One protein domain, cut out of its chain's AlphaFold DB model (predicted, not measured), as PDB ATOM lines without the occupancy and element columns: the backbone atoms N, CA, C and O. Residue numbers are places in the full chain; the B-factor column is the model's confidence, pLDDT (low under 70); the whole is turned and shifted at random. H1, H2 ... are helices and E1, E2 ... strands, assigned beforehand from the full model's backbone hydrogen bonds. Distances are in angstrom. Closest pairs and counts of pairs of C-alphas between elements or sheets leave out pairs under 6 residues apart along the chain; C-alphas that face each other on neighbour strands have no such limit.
ATOM      1  N   GLY A  11     -48.209  -8.499 -18.423       60.94
ATOM      2  CA  GLY A  11     -48.385  -8.720 -19.860       60.94
ATOM      3  C   GLY A  11     -49.639  -9.539 -20.184       60.94
ATOM      4  O   GLY A  11     -49.631 -10.770 -20.072       60.94
ATOM      5  N   ILE A  12     -50.710  -8.852 -20.591       73.75
ATOM      6  CA  ILE A  12     -51.902  -9.441 -21.224       73.75
ATOM      7  C   ILE A  12     -51.545  -9.919 -22.636       73.75
ATOM      8  O   ILE A  12     -51.966 -11.004 -23.035       73.75
ATOM      9  N   ASN A  13     -50.724  -9.130 -23.340       82.56
ATOM     10  CA  ASN A  13     -50.266  -9.366 -24.703       82.56
ATOM     11  C   ASN A  13     -48.756  -9.131 -24.813       82.56
ATOM     12  O   ASN A  13     -48.237  -8.230 -24.149       82.56
ATOM     13  N   GLY A  14     -48.062  -9.886 -25.663       85.31
ATOM     14  CA  GLY A  14     -46.662  -9.603 -25.988       85.31
ATOM     15  C   GLY A  14     -45.902 -10.787 -26.570       85.31
ATOM     16  O   GLY A  14     -46.410 -11.904 -26.589       85.31
ATOM     17  N   VAL A  15     -44.674 -10.513 -27.015       87.62
ATOM     18  CA  VAL A  15     -43.693 -11.514 -27.450       87.62
ATOM     19  C   VAL A  15     -42.625 -11.651 -26.368       87.62
ATOM     20  O   VAL A  15     -42.119 -10.639 -25.876       87.62
ATOM     21  N   LYS A  16     -42.268 -12.878 -25.987       86.75
ATOM     22  CA  LYS A  16     -41.263 -13.146 -24.955       86.75
ATOM     23  C   LYS A  16     -40.356 -14.306 -25.348       86.75
ATOM     24  O   LYS A  16     -40.831 -15.378 -25.701       86.75
ATOM     25  N   PHE A  17     -39.050 -14.114 -25.180       87.44
ATOM     26  CA  PHE A  17     -38.085 -15.211 -25.178       87.44
ATOM     27  C   PHE A  17     -38.128 -15.925 -23.828       87.44
ATOM     28  O   PHE A  17     -37.878 -15.332 -22.773       87.44
ATOM     29  N   LEU A  18     -38.431 -17.213 -23.857       86.81
ATOM     30  CA  LEU A  18     -38.381 -18.105 -22.707       86.81
ATOM     31  C   LEU A  18     -37.004 -18.767 -22.683       86.81
ATOM     32  O   LEU A  18     -36.873 -19.968 -22.891       86.81
ATOM     33  N   LYS A  19     -35.993 -17.906 -22.481       72.75
ATOM     34  CA  LYS A  19     -34.550 -18.186 -22.431       72.75
ATOM     35  C   LYS A  19     -34.088 -19.308 -23.365       72.75
ATOM     36  O   LYS A  19     -33.727 -19.030 -24.498       72.75
ATOM     37  N   GLU A  20     -34.065 -20.537 -22.864       82.56
ATOM     38  CA  GLU A  20     -33.408 -21.687 -23.489       82.56
ATOM     39  C   GLU A  20     -34.395 -22.654 -24.147       82.56
ATOM     40  O   GLU A  20     -33.969 -23.666 -24.692       82.56
ATOM     41  N   ASN A  21     -35.700 -22.360 -24.112       89.88
ATOM     42  CA  ASN A  21     -36.726 -23.349 -24.440       89.88
ATOM     43  C   ASN A  21     -37.594 -22.947 -25.635       89.88
ATOM     44  O   ASN A  21     -37.837 -23.762 -26.519       89.88
ATOM     45  N   ALA A  22     -38.094 -21.706 -25.661       93.00
ATOM     46  CA  ALA A  22     -39.086 -21.287 -26.651       93.00
ATOM     47  C   ALA A  22     -39.186 -19.761 -26.805       93.00
ATOM     48  O   ALA A  22     -38.705 -18.991 -25.969       93.00
ATOM     49  N   VAL A  23     -39.893 -19.324 -27.845       92.88
ATOM     50  CA  VAL A  23     -40.433 -17.966 -27.987       92.88
ATOM     51  C   VAL A  23     -41.955 -18.043 -27.880       92.88
ATOM     52  O   VAL A  23     -42.573 -18.921 -28.474       92.88
ATOM     53  N   GLU A  24     -42.562 -17.130 -27.123       92.31
ATOM     54  CA  GLU A  24     -44.004 -17.078 -26.859       92.31
ATOM     55  C   GLU A  24     -44.620 -15.777 -27.372       92.31
ATOM     56  O   GLU A  24     -44.133 -14.695 -27.049       92.31
ATOM     57  N   ILE A  25     -45.740 -15.882 -28.089       91.38
ATOM     58  CA  ILE A  25     -46.750 -14.829 -28.208       91.38
ATOM     59  C   ILE A  25     -47.852 -15.123 -27.200       91.38
ATOM     60  O   ILE A  25     -48.510 -16.160 -27.273       91.38
ATOM     61  N   LYS A  26     -48.117 -14.177 -26.305       88.75
ATOM     62  CA  LYS A  26     -49.266 -14.207 -25.399       88.75
ATOM     63  C   LYS A  26     -50.356 -13.279 -25.928       88.75
ATOM     64  O   LYS A  26     -50.055 -12.144 -26.297       88.75
ATOM     65  N   ILE A  27     -51.601 -13.756 -25.956       86.56
ATOM     66  CA  ILE A  27     -52.778 -13.016 -26.433       86.56
ATOM     67  C   ILE A  27     -53.908 -13.129 -25.402       86.56
ATOM     68  O   ILE A  27     -54.329 -14.226 -25.029       86.56
ATOM     69  N   ASN A  28     -54.425 -11.984 -24.956       85.06
ATOM     70  CA  ASN A  28     -55.523 -11.821 -24.002       85.06
ATOM     71  C   ASN A  28     -55.369 -12.689 -22.743       85.06
ATOM     72  O   ASN A  28     -56.339 -13.242 -22.234       85.06
ATOM     73  N   ALA A  29     -54.133 -12.846 -22.264       77.44
ATOM     74  CA  ALA A  29     -53.715 -13.687 -21.139       77.44
ATOM     75  C   ALA A  29     -53.967 -15.211 -21.234       77.44
ATOM     76  O   ALA A  29     -53.270 -15.979 -20.559       77.44
ATOM     77  N   GLY A  30     -54.909 -15.660 -22.063       82.19
ATOM     78  CA  GLY A  30     -55.279 -17.066 -22.213       82.19
ATOM     79  C   GLY A  30     -54.518 -17.773 -23.330       82.19
ATOM     80  O   GLY A  30     -53.846 -18.778 -23.080       82.19
ATOM     81  N   LYS A  31     -54.608 -17.233 -24.550       88.69
ATOM     82  CA  LYS A  31     -54.048 -17.854 -25.750       88.69
ATOM     83  C   LYS A  31     -52.545 -17.620 -25.816       88.69
ATOM     84  O   LYS A  31     -52.057 -16.522 -25.539       88.69
ATOM     85  N   ARG A  32     -51.823 -18.672 -26.178       91.75
ATOM     86  CA  ARG A  32     -50.382 -18.665 -26.385       91.75
ATOM     87  C   ARG A  32     -50.080 -19.267 -27.743       91.75
ATOM     88  O   ARG A  32     -50.748 -20.206 -28.165       91.75
ATOM     89  N   ILE A  33     -49.091 -18.713 -28.419       94.44
ATOM     90  CA  ILE A  33     -48.538 -19.283 -29.641       94.44
ATOM     91  C   ILE A  33     -47.037 -19.383 -29.421       94.44
ATOM     92  O   ILE A  33     -46.401 -18.398 -29.052       94.44
ATOM     93  N   LEU A  34     -46.492 -20.578 -29.562       94.56
ATOM     94  CA  LEU A  34     -45.112 -20.902 -29.251       94.56
ATOM     95  C   LEU A  34     -44.381 -21.340 -30.514       94.56
ATOM     96  O   LEU A  34     -44.986 -21.778 -31.492       94.56
ATOM     97  N   PHE A  50     -44.168 -18.880 -35.657       91.88
ATOM     98  CA  PHE A  50     -44.995 -19.425 -34.587       91.88
ATOM     99  C   PHE A  50     -45.969 -20.459 -35.153       91.88
ATOM    100  O   PHE A  50     -46.858 -20.110 -35.929       91.88
ATOM    101  N   ASP A  51     -45.795 -21.716 -34.764       91.25
ATOM    102  CA  ASP A  51     -46.482 -22.876 -35.339       91.25
ATOM    103  C   ASP A  51     -47.244 -23.719 -34.304       91.25
ATOM    104  O   ASP A  51     -48.001 -24.612 -34.686       91.25
ATOM    105  N   TYR A  52     -47.119 -23.407 -33.008       94.12
ATOM    106  CA  TYR A  52     -47.790 -24.145 -31.937       94.12
ATOM    107  C   TYR A  52     -48.761 -23.269 -31.133       94.12
ATOM    108  O   TYR A  52     -48.355 -22.495 -30.269       94.12
ATOM    109  N   GLU A  53     -50.064 -23.393 -31.388       94.81
ATOM    110  CA  GLU A  53     -51.112 -22.720 -30.609       94.81
ATOM    111  C   GLU A  53     -51.520 -23.543 -29.379       94.81
ATOM    112  O   GLU A  53     -51.739 -24.747 -29.473       94.81
ATOM    113  N   THR A  54     -51.645 -22.892 -28.221       93.00
ATOM    114  CA  THR A  54     -51.834 -23.572 -26.937       93.00
ATOM    115  C   THR A  54     -52.473 -22.677 -25.865       93.00
ATOM    116  O   THR A  54     -52.535 -21.448 -25.979       93.00
ATOM    117  N   ASN A  55     -52.935 -23.295 -24.775       90.81
ATOM    118  CA  ASN A  55     -53.286 -22.613 -23.525       90.81
ATOM    119  C   ASN A  55     -52.098 -22.573 -22.535       90.81
ATOM    120  O   ASN A  55     -50.986 -22.988 -22.855       90.81
ATOM    121  N   HIS A  56     -52.321 -22.055 -21.320       86.69
ATOM    122  CA  HIS A  56     -51.275 -21.933 -20.295       86.69
ATOM    123  C   HIS A  56     -50.648 -23.266 -19.867       86.69
ATOM    124  O   HIS A  56     -49.429 -23.329 -19.736       86.69
ATOM    125  N   LYS A  57     -51.459 -24.304 -19.634       90.31
ATOM    126  CA  LYS A  57     -50.987 -25.587 -19.091       90.31
ATOM    127  C   LYS A  57     -50.193 -26.360 -20.135       90.31
ATOM    128  O   LYS A  57     -49.109 -26.858 -19.867       90.31
ATOM    129  N   GLU A  58     -50.728 -26.419 -21.346       92.44
ATOM    130  CA  GLU A  58     -50.070 -27.058 -22.486       92.44
ATOM    131  C   GLU A  58     -48.790 -26.313 -22.895       92.44
ATOM    132  O   GLU A  58     -47.813 -26.946 -23.292       92.44
ATOM    133  N   ALA A  59     -48.746 -24.987 -22.712       90.56
ATOM    134  CA  ALA A  59     -47.534 -24.210 -22.936       90.56
ATOM    135  C   ALA A  59     -46.405 -24.624 -21.987       90.56
ATOM    136  O   ALA A  59     -45.273 -24.766 -22.433       90.56
ATOM    137  N   GLU A  60     -46.693 -24.869 -20.704       91.06
ATOM    138  CA  GLU A  60     -45.681 -25.356 -19.755       91.06
ATOM    139  C   GLU A  60     -45.123 -26.723 -20.161       91.06
ATOM    140  O   GLU A  60     -43.913 -26.935 -20.085       91.06
ATOM    141  N   VAL A  61     -45.977 -27.630 -20.646       93.81
ATOM    142  CA  VAL A  61     -45.536 -28.934 -21.167       93.81
ATOM    143  C   VAL A  61     -44.619 -28.751 -22.376       93.81
ATOM    144  O   VAL A  61     -43.547 -29.353 -22.417       93.81
ATOM    145  N   PHE A  62     -44.995 -27.886 -23.324       93.31
ATOM    146  CA  PHE A  62     -44.161 -27.571 -24.485       93.31
ATOM    147  C   PHE A  62     -42.799 -27.015 -24.055       93.31
ATOM    148  O   PHE A  62     -41.769 -27.534 -24.475       93.31
ATOM    149  N   ILE A  63     -42.793 -26.008 -23.176       91.44
ATOM    150  CA  ILE A  63     -41.582 -25.332 -22.690       91.44
ATOM    151  C   ILE A  63     -40.651 -26.310 -21.973       91.44
ATOM    152  O   ILE A  63     -39.443 -26.213 -22.140       91.44
ATOM    153  N   ASN A  64     -41.177 -27.239 -21.177       91.25
ATOM    154  CA  ASN A  64     -40.347 -28.197 -20.443       91.25
ATOM    155  C   ASN A  64     -39.838 -29.354 -21.317       91.25
ATOM    156  O   ASN A  64     -38.873 -30.013 -20.941       91.25
ATOM    157  N   GLY A  65     -40.493 -29.621 -22.451       93.44
ATOM    158  CA  GLY A  65     -40.130 -30.700 -23.372       93.44
ATOM    159  C   GLY A  65     -39.208 -30.285 -24.519       93.44
ATOM    160  O   GLY A  65     -38.780 -31.154 -25.273       93.44
ATOM    161  N   HIS A  66     -38.921 -28.990 -24.674       94.12
ATOM    162  CA  HIS A  66     -38.169 -28.462 -25.812       94.12
ATOM    163  C   HIS A  66     -37.036 -27.536 -25.383       94.12
ATOM    164  O   HIS A  66     -37.086 -26.883 -24.340       94.12
ATOM    165  N   HIS A  67     -36.053 -27.436 -26.272       94.31
ATOM    166  CA  HIS A  67     -35.007 -26.428 -26.237       94.31
ATOM    167  C   HIS A  67     -35.109 -25.534 -27.472       94.31
ATOM    168  O   HIS A  67     -35.549 -25.976 -28.537       94.31
ATOM    169  N   LEU A  68     -34.722 -24.274 -27.307       92.94
ATOM    170  CA  LEU A  68     -34.706 -23.288 -28.372       92.94
ATOM    171  C   LEU A  68     -33.574 -23.622 -29.347       92.94
ATOM    172  O   LEU A  68     -32.400 -23.633 -28.979       92.94
ATOM    173  N   GLU A  69     -33.933 -23.864 -30.596       93.50
ATOM    174  CA  GLU A  69     -33.032 -24.200 -31.686       93.50
ATOM    175  C   GLU A  69     -32.840 -22.994 -32.606       93.50
ATOM    176  O   GLU A  69     -33.805 -22.342 -33.018       93.50
TER     177      GLU A  69
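This is residues 11 to 34 and 50 to 69 of the 76 residues of an uncharacterized protein of Rickettsia amblyommatis str. Darkwater (UniProt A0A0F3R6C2). A twisted four-stranded antiparallel sheet has one helix, H1, packed over one face and running along the strands, while no named helix covers the other face. The sheet is a small wall in which E1, E2 and E3 fold back and forth in two hairpins, with the short E4 at one edge. The printed part has 44 residues, with four named strands and then one named helix along the chain, E1 E2 E3 E4 H1; the sheet's order is also E1 - E2 - E3 - E4. The class is mixed, helices and strands, in two layers, a sheet with a helix on one face. The whole is compact, with a radius of gyration of the C-alphas of 9.5 A, and its C-alphas span 26 by 17 by 16 A, only just elongated.

E1, residues 14 to 18, is an edge strand and forms a hairpin with E2, residues 22 to 27; they are antiparallel at 156 degrees, with N 16 and O 24 at 2.8 A, within hydrogen-bond range. E2 forms a second hairpin with E3, residues 31 to 34, antiparallel at 157 degrees, with N 25 and O 33 at 2.8 A. These three strands make a meander, each the antiparallel neighbour of the one before. E3 is also antiparallel to E4, residues 52 to 54, at 152 degrees, with N 34 and O 52 at 2.8 A; E4 is the other edge strand. From edge to edge the strands' lines turn by 73 degrees. E4 is apart from E1 and E2. H1, residues 56 to 65, is on the sheet at a height of 8.7 A over it. It lies over E3, and E2 only just misses being under it, with 2 of the helix's C-alphas falling on E2 and 7 on E3. On the local plane H1 runs along the strands, at 3 degrees to E3. The closest C-alphas of E3 and H1 are those of Arg 32 and His 56, 7.0 A apart; those of E2 and H1 are Ala 22 and Ile 63, 6.2 A apart. E4 and H1 are near each other, with 5 pairs of C-alphas within 10 A. In H1 every O i to N i+4 pair is within hydrogen-bond range.

E1 begins at C-alpha 14, (-46.662, -9.603, -25.988), and is 12.3 A long. E2, the longest strand by residues, measures 16.0 A, E3 10.1 A and E4 6.5 A. H1 is 14.5 A long, from C-alpha 56 at (-51.275, -21.933, -20.295) to C-alpha 65 at (-40.130, -30.700, -23.372).

The two C-alphas farthest apart are those of Asn 28 and Glu 69, 26.8 A. Residues 35 to 49 are not printed; C-alphas 34 and 50 are 5.5 A apart across this cut, over which the link from E3 to E4 passes. The links E1 to E2, E2 to E3 and E4 to H1 are tight. The mean pLDDT of the printed part is 88.6, and residue 11 is under 70.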